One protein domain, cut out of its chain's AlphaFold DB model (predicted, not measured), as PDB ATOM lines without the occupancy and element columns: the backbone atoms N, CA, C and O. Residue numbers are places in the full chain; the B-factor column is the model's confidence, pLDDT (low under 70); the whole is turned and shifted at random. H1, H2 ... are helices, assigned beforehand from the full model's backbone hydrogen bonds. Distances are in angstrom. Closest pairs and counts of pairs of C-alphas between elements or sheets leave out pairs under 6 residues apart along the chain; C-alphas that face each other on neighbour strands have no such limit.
ATOM      1  N   GLU A 290      88.815  77.093   8.481       76.00
ATOM      2  CA  GLU A 290      90.262  76.915   8.303       76.00
ATOM      3  C   GLU A 290      91.029  76.863   9.635       76.00
ATOM      4  O   GLU A 290      91.998  76.110   9.773       76.00
ATOM      5  N   VAL A 291      90.605  77.662  10.620       80.25
ATOM      6  CA  VAL A 291      91.249  77.719  11.935       80.25
ATOM      7  C   VAL A 291      90.955  76.428  12.681       80.25
ATOM      8  O   VAL A 291      91.890  75.710  13.030       80.25
ATOM      9  N   CYS A 292      89.675  76.087  12.834       84.44
ATOM     10  CA  CYS A 292      89.277  74.881  13.541       84.44
ATOM     11  C   CYS A 292      89.856  73.618  12.898       84.44
ATOM     12  O   CYS A 292      90.472  72.806  13.587       84.44
ATOM     13  N   ASN A 293      89.754  73.484  11.573       82.62
ATOM     14  CA  ASN A 293      90.260  72.329  10.842       82.62
ATOM     15  C   ASN A 293      91.768  72.128  11.038       82.62
ATOM     16  O   ASN A 293      92.220  71.000  11.182       82.62
ATOM     17  N   ARG A 294      92.566  73.206  11.092       76.31
ATOM     18  CA  ARG A 294      94.012  73.099  11.355       76.31
ATOM     19  C   ARG A 294      94.288  72.491  12.731       76.31
ATOM     20  O   ARG A 294      95.156  71.628  12.850       76.31
ATOM     21  N   HIS A 295      93.557  72.936  13.752       77.69
ATOM     22  CA  HIS A 295      93.681  72.413  15.112       77.69
ATOM     23  C   HIS A 295      93.165  70.969  15.215       77.69
ATOM     24  O   HIS A 295      93.840  70.117  15.792       77.69
ATOM     25  N   LEU A 296      92.029  70.664  14.582       85.69
ATOM     26  CA  LEU A 296      91.447  69.324  14.557       85.69
ATOM     27  C   LEU A 296      92.325  68.323  13.790       85.69
ATOM     28  O   LEU A 296      92.568  67.221  14.270       85.69
ATOM     29  N   ALA A 297      92.861  68.698  12.628       79.38
ATOM     30  CA  ALA A 297      93.756  67.842  11.854       79.38
ATOM     31  C   ALA A 297      95.031  67.498  12.639       79.38
ATOM     32  O   ALA A 297      95.482  66.354  12.603       79.38
ATOM     33  N   ALA A 298      95.590  68.461  13.380       77.12
ATOM     34  CA  ALA A 298      96.737  68.216  14.249       77.12
ATOM     35  C   ALA A 298      96.403  67.212  15.367       77.12
ATOM     36  O   ALA A 298      97.180  66.285  15.599       77.12
ATOM     37  N   LEU A 299      95.237  67.351  16.006       81.69
ATOM     38  CA  LEU A 299      94.750  66.401  17.009       81.69
ATOM     39  C   LEU A 299      94.631  64.985  16.426       81.69
ATOM     40  O   LEU A 299      95.231  64.049  16.955       81.69
ATOM     41  N   LEU A 300      93.921  64.839  15.303       85.00
ATOM     42  CA  LEU A 300      93.672  63.542  14.665       85.00
ATOM     43  C   LEU A 300      94.963  62.858  14.192       85.00
ATOM     44  O   LEU A 300      95.078  61.639  14.280       85.00
ATOM     45  N   GLN A 301      95.951  63.623  13.720       81.81
ATOM     46  CA  GLN A 301      97.256  63.082  13.325       81.81
ATOM     47  C   GLN A 301      98.041  62.534  14.520       81.81
ATOM     48  O   GLN A 301      98.620  61.452  14.435       81.81
ATOM     49  N   ILE A 302      98.053  63.256  15.644       81.69
ATOM     50  CA  ILE A 302      98.804  62.852  16.841       81.69
ATOM     51  C   ILE A 302      98.122  61.677  17.553       81.69
ATOM     52  O   ILE A 302      98.799  60.768  18.031       81.69
ATOM     53  N   CYS A 303      96.791  61.683  17.607       83.19
ATOM     54  CA  CYS A 303      95.981  60.640  18.238       83.19
ATOM     55  C   CYS A 303      95.724  59.423  17.340       83.19
ATOM     56  O   CYS A 303      95.013  58.501  17.740       83.19
ATOM     57  N   LYS A 304      96.295  59.400  16.130       82.38
ATOM     58  CA  LYS A 304      96.129  58.303  15.182       82.38
ATOM     59  C   LYS A 304      96.638  56.990  15.776       82.38
ATOM     60  O   LYS A 304      97.791  56.876  16.191       82.38
ATOM     61  N   VAL A 305      95.782  55.974  15.741       79.56
ATOM     62  CA  VAL A 305      96.137  54.613  16.142       79.56
ATOM     63  C   VAL A 305      96.736  53.872  14.948       79.56
ATOM     64  O   VAL A 305      96.112  53.766  13.890       79.56
ATOM     65  N   ASN A 306      97.944  53.336  15.118       74.25
ATOM     66  CA  ASN A 306      98.600  52.483  14.128       74.25
ATOM     67  C   ASN A 306      98.625  51.040  14.661       74.25
ATOM     68  O   ASN A 306      99.515  50.659  15.422       74.25
ATOM     69  N   GLY A 307      97.626  50.232  14.289       72.38
ATOM     70  CA  GLY A 307      97.432  48.897  14.869       72.38
ATOM     71  C   GLY A 307      96.874  48.991  16.291       72.38
ATOM     72  O   GLY A 307      95.770  49.492  16.456       72.38
ATOM     73  N   ASN A 308      97.643  48.554  17.296       67.25
ATOM     74  CA  ASN A 308      97.298  48.691  18.724       67.25
ATOM     75  C   ASN A 308      98.137  49.770  19.438       67.25
ATOM     76  O   ASN A 308      98.088  49.886  20.659       67.25
ATOM     77  N   VAL A 309      98.955  50.528  18.701       73.12
ATOM     78  CA  VAL A 309      99.899  51.491  19.279       73.12
ATOM     79  C   VAL A 309      99.407  52.911  19.023       73.12
ATOM     80  O   VAL A 309      99.178  53.299  17.875       73.12
ATOM     81  N   CYS A 310      99.294  53.701  20.091       83.50
ATOM     82  CA  CYS A 310      99.090  55.143  20.014       83.50
ATOM     83  C   CYS A 310     100.004  55.874  21.004       83.50
ATOM     84  O   CYS A 310     100.250  55.410  22.120       83.50
ATOM     85  N   ASN A 311     100.507  57.042  20.597       84.56
ATOM     86  CA  ASN A 311     101.283  57.926  21.460       84.56
ATOM     87  C   ASN A 311     100.363  58.575  22.510       84.56
ATOM     88  O   ASN A 311      99.914  59.704  22.319       84.56
ATOM     89  N   LYS A 312     100.086  57.860  23.611       82.06
ATOM     90  CA  LYS A 312      99.160  58.287  24.677       82.06
ATOM     91  C   LYS A 312      99.480  59.700  25.175       82.06
ATOM     92  O   LYS A 312      98.630  60.579  25.104       82.06
ATOM     93  N   THR A 313     100.723  59.944  25.587       81.94
ATOM     94  CA  THR A 313     101.159  61.246  26.119       81.94
ATOM     95  C   THR A 313     101.078  62.361  25.072       81.94
ATOM     96  O   THR A 313     100.703  63.491  25.384       81.94
ATOM     97  N   GLY A 314     101.420  62.066  23.814       84.75
ATOM     98  CA  GLY A 314     101.268  63.014  22.709       84.75
ATOM     99  C   GLY A 314      99.805  63.370  22.457       84.75
ATOM    100  O   GLY A 314      99.474  64.548  22.353       84.75
ATOM    101  N   CYS A 315      98.935  62.362  22.416       86.06
ATOM    102  CA  CYS A 315      97.505  62.526  22.186       86.06
ATOM    103  C   CYS A 315      96.811  63.275  23.330       86.06
ATOM    104  O   CYS A 315      96.016  64.178  23.080       86.06
ATOM    105  N   GLN A 316      97.169  62.981  24.581       83.88
ATOM    106  CA  GLN A 316      96.706  63.711  25.763       83.88
ATOM    107  C   GLN A 316      97.058  65.200  25.679       83.88
ATOM    108  O   GLN A 316      96.171  66.049  25.743       83.88
ATOM    109  N   ARG A 317      98.330  65.526  25.408       83.25
ATOM    110  CA  ARG A 317      98.781  66.919  25.248       83.25
ATOM    111  C   ARG A 317      98.097  67.624  24.074       83.25
ATOM    112  O   ARG A 317      97.737  68.793  24.188       83.25
ATOM    113  N   ALA A 318      97.916  66.930  22.952       84.62
ATOM    114  CA  ALA A 318      97.212  67.471  21.792       84.62
ATOM    115  C   ALA A 318      95.733  67.738  22.102       84.62
ATOM    116  O   ALA A 318      95.212  68.779  21.714       84.62
ATOM    117  N   THR A 319      95.082  66.840  22.847       88.56
ATOM    118  CA  THR A 319      93.686  66.985  23.281       88.56
ATOM    119  C   THR A 319      93.535  68.177  24.223       88.56
ATOM    120  O   THR A 319      92.687  69.032  23.986       88.56
ATOM    121  N   GLN A 320      94.407  68.300  25.228       85.69
ATOM    122  CA  GLN A 320      94.424  69.466  26.116       85.69
ATOM    123  C   GLN A 320      94.617  70.756  25.315       85.69
ATOM    124  O   GLN A 320      93.819  71.679  25.435       85.69
ATOM    125  N   SER A 321      95.624  70.803  24.435       83.62
ATOM    126  CA  SER A 321      95.885  71.972  23.588       83.62
ATOM    127  C   SER A 321      94.709  72.312  22.674       83.62
ATOM    128  O   SER A 321      94.441  73.488  22.440       83.62
ATOM    129  N   PHE A 322      93.987  71.320  22.157       86.69
ATOM    130  CA  PHE A 322      92.800  71.547  21.340       86.69
ATOM    131  C   PHE A 322      91.736  72.316  22.133       86.69
ATOM    132  O   PHE A 322      91.319  73.390  21.707       86.69
ATOM    133  N   TYR A 323      91.369  71.833  23.323       90.06
ATOM    134  CA  TYR A 323      90.314  72.444  24.137       90.06
ATOM    135  C   TYR A 323      90.708  73.760  24.818       90.06
ATOM    136  O   TYR A 323      89.843  74.618  24.990       90.06
ATOM    137  N   THR A 324      91.981  73.944  25.185       81.19
ATOM    138  CA  THR A 324      92.451  75.168  25.862       81.19
ATOM    139  C   THR A 324      92.710  76.326  24.910       81.19
ATOM    140  O   THR A 324      92.624  77.477  25.320       81.19
ATOM    141  N   THR A 325      93.016  76.046  23.640       78.62
ATOM    142  CA  THR A 325      93.276  77.105  22.652       78.62
ATOM    143  C   THR A 325      92.006  77.645  22.006       78.62
ATOM    144  O   THR A 325      92.028  78.746  21.463       78.62
ATOM    145  N   MET A 326      90.909  76.889  22.061       85.12
ATOM    146  CA  MET A 326      89.608  77.277  21.526       85.12
ATOM    147  C   MET A 326      88.832  78.201  22.473       85.12
ATOM    148  O   MET A 326      88.873  78.009  23.690       85.12
ATOM    149  N   PRO A 327      88.036  79.151  21.942       88.12
ATOM    150  CA  PRO A 327      87.068  79.883  22.747       88.12
ATOM    151  C   PRO A 327      86.091  78.925  23.434       88.12
ATOM    152  O   PRO A 327      85.619  77.975  22.810       88.12
ATOM    153  N   PHE A 328      85.715  79.228  24.680       86.50
ATOM    154  CA  PHE A 328      84.865  78.366  25.512       86.50
ATOM    155  C   PHE A 328      83.614  77.842  24.790       86.50
ATOM    156  O   PHE A 328      83.329  76.650  24.846       86.50
ATOM    157  N   HIS A 329      82.900  78.706  24.063       85.38
ATOM    158  CA  HIS A 329      81.687  78.311  23.343       85.38
ATOM    159  C   HIS A 329      81.952  77.286  22.230       85.38
ATOM    160  O   HIS A 329      81.143  76.395  21.991       85.38
ATOM    161  N   VAL A 330      83.106  77.383  21.566       89.06
ATOM    162  CA  VAL A 330      83.527  76.411  20.554       89.06
ATOM    163  C   VAL A 330      83.922  75.104  21.236       89.06
ATOM    164  O   VAL A 330      83.469  74.045  20.819       89.06
ATOM    165  N   SER A 331      84.685  75.166  22.329       91.62
ATOM    166  CA  SER A 331      85.056  73.990  23.127       91.62
ATOM    167  C   SER A 331      83.831  73.231  23.656       91.62
ATOM    168  O   SER A 331      83.810  72.001  23.639       91.62
ATOM    169  N   GLU A 332      82.785  73.954  24.065       89.81
ATOM    170  CA  GLU A 332      81.507  73.395  24.520       89.81
ATOM    171  C   GLU A 332      80.828  72.545  23.433       89.81
ATOM    172  O   GLU A 332      80.355  71.445  23.727       89.81
ATOM    173  N   LEU A 333      80.836  73.002  22.173       89.56
ATOM    174  CA  LEU A 333      80.271  72.254  21.041       89.56
ATOM    175  C   LEU A 333      80.908  70.875  20.889       89.56
ATOM    176  O   LEU A 333      80.209  69.886  20.682       89.56
ATOM    177  N   PHE A 334      82.234  70.808  20.994       91.75
ATOM    178  CA  PHE A 334      82.978  69.558  20.863       91.75
ATOM    179  C   PHE A 334      82.805  68.645  22.068       91.75
ATOM    180  O   PHE A 334      82.557  67.451  21.905       91.75
ATOM    181  N   ALA A 335      82.926  69.200  23.274       91.31
ATOM    182  CA  ALA A 335      82.901  68.419  24.503       91.31
ATOM    183  C   ALA A 335      81.535  67.764  24.752       91.31
ATOM    184  O   ALA A 335      81.469  66.649  25.270       91.31
ATOM    185  N   PHE A 336      80.447  68.434  24.363       90.00
ATOM    186  CA  PHE A 336      79.084  68.008  24.693       90.00
ATOM    187  C   PHE A 336      78.242  67.601  23.482       90.00
ATOM    188  O   PHE A 336      77.017  67.505  23.592       90.00
ATOM    189  N   CYS A 337      78.870  67.317  22.342       90.38
ATOM    190  CA  CYS A 337      78.167  66.708  21.222       90.38
ATOM    191  C   CYS A 337      77.609  65.322  21.609       90.38
ATOM    192  O   CYS A 337      78.197  64.574  22.405       90.38
ATOM    193  N   ASP A 338      76.450  64.962  21.059       88.25
ATOM    194  CA  ASP A 338      75.816  63.668  21.336       88.25
ATOM    195  C   ASP A 338      75.365  62.966  20.058       88.25
ATOM    196  O   ASP A 338      75.136  63.594  19.028       88.25
ATOM    197  N   CYS A 339      75.246  61.645  20.117       88.81
ATOM    198  CA  CYS A 339      74.867  60.825  18.974       88.81
ATOM    199  C   CYS A 339      73.655  59.971  19.320       88.81
ATOM    200  O   CYS A 339      73.566  59.395  20.407       88.81
ATOM    201  N   ALA A 340      72.727  59.847  18.371       87.38
ATOM    202  CA  ALA A 340      71.634  58.898  18.507       87.38
ATOM    203  C   ALA A 340      72.187  57.465  18.591       87.38
ATOM    204  O   ALA A 340      73.171  57.121  17.935       87.38
ATOM    205  N   GLN A 341      71.530  56.592  19.362       83.56
ATOM    206  CA  GLN A 341      71.983  55.202  19.524       83.56
ATOM    207  C   GLN A 341      72.044  54.416  18.209       83.56
ATOM    208  O   GLN A 341      72.759  53.425  18.150       83.56
ATOM    209  N   SER A 342      71.311  54.822  17.176       88.50
ATOM    210  CA  SER A 342      71.327  54.179  15.858       88.50
ATOM    211  C   SER A 342      72.313  54.809  14.868       88.50
ATOM    212  O   SER A 342      72.462  54.288  13.769       88.50
ATOM    213  N   ASP A 343      72.925  55.945  15.207       88.94
ATOM    214  CA  ASP A 343      73.764  56.722  14.291       88.94
ATOM    215  C   ASP A 343      75.242  56.336  14.450       88.94
ATOM    216  O   ASP A 343      75.993  56.941  15.220       88.94
ATOM    217  N   GLU A 344      75.641  55.271  13.753       89.88
ATOM    218  CA  GLU A 344      77.011  54.742  13.798       89.88
ATOM    219  C   GLU A 344      78.048  55.717  13.215       89.88
ATOM    220  O   GLU A 344      79.168  55.795  13.720       89.88
ATOM    221  N   ASP A 345      77.670  56.516  12.215       84.62
ATOM    222  CA  ASP A 345      78.539  57.529  11.609       84.62
ATOM    223  C   ASP A 345      78.865  58.643  12.612       84.62
ATOM    224  O   ASP A 345      80.028  59.041  12.764       84.62
ATOM    225  N   CYS A 346      77.855  59.122  13.345       89.69
ATOM    226  CA  CYS A 346      78.057  60.087  14.418       89.69
ATOM    227  C   CYS A 346      78.926  59.506  15.530       89.69
ATOM    228  O   CYS A 346      79.859  60.177  15.971       89.69
ATOM    229  N   LYS A 347      78.662  58.267  15.970       89.50
ATOM    230  CA  LYS A 347      79.455  57.618  17.027       89.50
ATOM    231  C   LYS A 347      80.916  57.475  16.627       89.50
ATOM    232  O   LYS A 347      81.775  57.885  17.396       89.50
ATOM    233  N   SER A 348      81.185  56.974  15.418       86.75
ATOM    234  CA  SER A 348      82.551  56.856  14.899       86.75
ATOM    235  C   SER A 348      83.241  58.218  14.862       86.75
ATOM    236  O   SER A 348      84.390  58.332  15.271       86.75
ATOM    237  N   THR A 349      82.531  59.264  14.429       86.75
ATOM    238  CA  THR A 349      83.074  60.630  14.411       86.75
ATOM    239  C   THR A 349      83.347  61.147  15.825       86.75
ATOM    240  O   THR A 349      84.383  61.752  16.073       86.75
ATOM    241  N   GLY A 350      82.437  60.904  16.771       87.50
ATOM    242  CA  GLY A 350      82.612  61.272  18.175       87.50
ATOM    243  C   GLY A 350      83.785  60.543  18.830       87.50
ATOM    244  O   GLY A 350      84.531  61.150  19.589       87.50
ATOM    245  N   ASP A 351      83.988  59.267  18.505       86.62
ATOM    246  CA  ASP A 351      85.121  58.487  19.001       86.62
ATOM    247  C   ASP A 351      86.459  59.062  18.509       86.62
ATOM    248  O   ASP A 351      87.390  59.179  19.309       86.62
ATOM    249  N   ASP A 352      86.528  59.495  17.246       85.12
ATOM    250  CA  ASP A 352      87.696  60.186  16.686       85.12
ATOM    251  C   ASP A 352      87.915  61.568  17.334       85.12
ATOM    252  O   ASP A 352      89.036  61.897  17.721       85.12
ATOM    253  N   LEU A 353      86.854  62.370  17.507       87.12
ATOM    254  CA  LEU A 353      86.923  63.701  18.136       87.12
ATOM    255  C   LEU A 353      87.353  63.653  19.606       87.12
ATOM    256  O   LEU A 353      88.049  64.548  20.085       87.12
ATOM    257  N   HIS A 354      86.901  62.636  20.337       86.69
ATOM    258  CA  HIS A 354      87.189  62.457  21.762       86.69
ATOM    259  C   HIS A 354      88.392  61.541  22.001       86.69
ATOM    260  O   HIS A 354      88.617  61.113  23.132       86.69
ATOM    261  N   SER A 355      89.170  61.238  20.954       82.94
ATOM    262  CA  SER A 355      90.409  60.457  21.023       82.94
ATOM    263  C   SER A 355      90.247  59.076  21.679       82.94
ATOM    264  O   SER A 355      91.217  58.506  22.194       82.94
ATOM    265  N   LYS A 356      89.034  58.501  21.654       79.38
ATOM    266  CA  LYS A 356      88.727  57.240  22.347       79.38
ATOM    267  C   LYS A 356      89.580  56.065  21.875       79.38
ATOM    268  O   LYS A 356      90.030  55.321  22.739       79.38
ATOM    269  N   PRO A 357      89.896  55.894  20.576       70.44
ATOM    270  CA  PRO A 357      90.752  54.797  20.127       70.44
ATOM    271  C   PRO A 357      92.140  54.774  20.793       70.44
ATOM    272  O   PRO A 357      92.705  53.703  20.992       70.44
ATOM    273  N   CYS A 358      92.684  55.932  21.188       77.00
ATOM    274  CA  CYS A 358      93.960  56.009  21.906       77.00
ATOM    275  C   CYS A 358      93.825  55.726  23.416       77.00
ATOM    276  O   CYS A 358      94.818  55.397  24.068       77.00
ATOM    277  N   ALA A 359      92.607  55.831  23.961       66.56
ATOM    278  CA  ALA A 359      92.276  55.580  25.363       66.56
ATOM    279  C   ALA A 359      92.028  54.090  25.685       66.56
ATOM    280  O   ALA A 359      91.894  53.737  26.857       66.56
TER     281      ALA A 359
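This is residues 290 to 359 of the 536 residues of an uncharacterized protein of Xenopus laevis (UniProt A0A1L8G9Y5). A helical hairpin, H1 and H2, makes one side, and the rest loops away through H3 and a link, then folds back through H4 to short H5 beside residues 312 to 315 of H2. Residues 340 to 345 stick out. The printed part has 70 residues with five named helices, H1 to H5, and no named strand: all helix, compact, radius of gyration of the C-alphas 12.3 A, spans 31 by 29 by 20 A.

H1, residues 290 to 302, begins at C-alpha (90.262, 76.915, 8.303) and measures 18.5 A. H2, 312 to 325, measures 19.8 A; H3, 328 to 335, 10.2 A; H4, 344 to 353, 14.0 A; H5, 356 to 359, 4.9 A, ending at (92.276, 55.580, 25.363).

H1 and H2 touch, closest C-alphas Leu 299 and Ala 318, 5.5 A, at a shallow tilt of 15 degrees, opposite ways. H2 and H5 only just touch, with 3 pairs of C-alphas within 8 A, closest Lys 312 and Cys 358, 6.3 A. H1 and H4 are close but not clearly touching, closest C-alphas Leu 300 and Asp 352, 7.1 A. Every O i to N i+4 pair is within hydrogen-bond range in H1 to H4; H5 is too short for one.

C-alphas 307 and 329 are farthest apart, 34.4 A. The printed part has no cut, and no link is long. Residues 308 and 359 are under pLDDT 70.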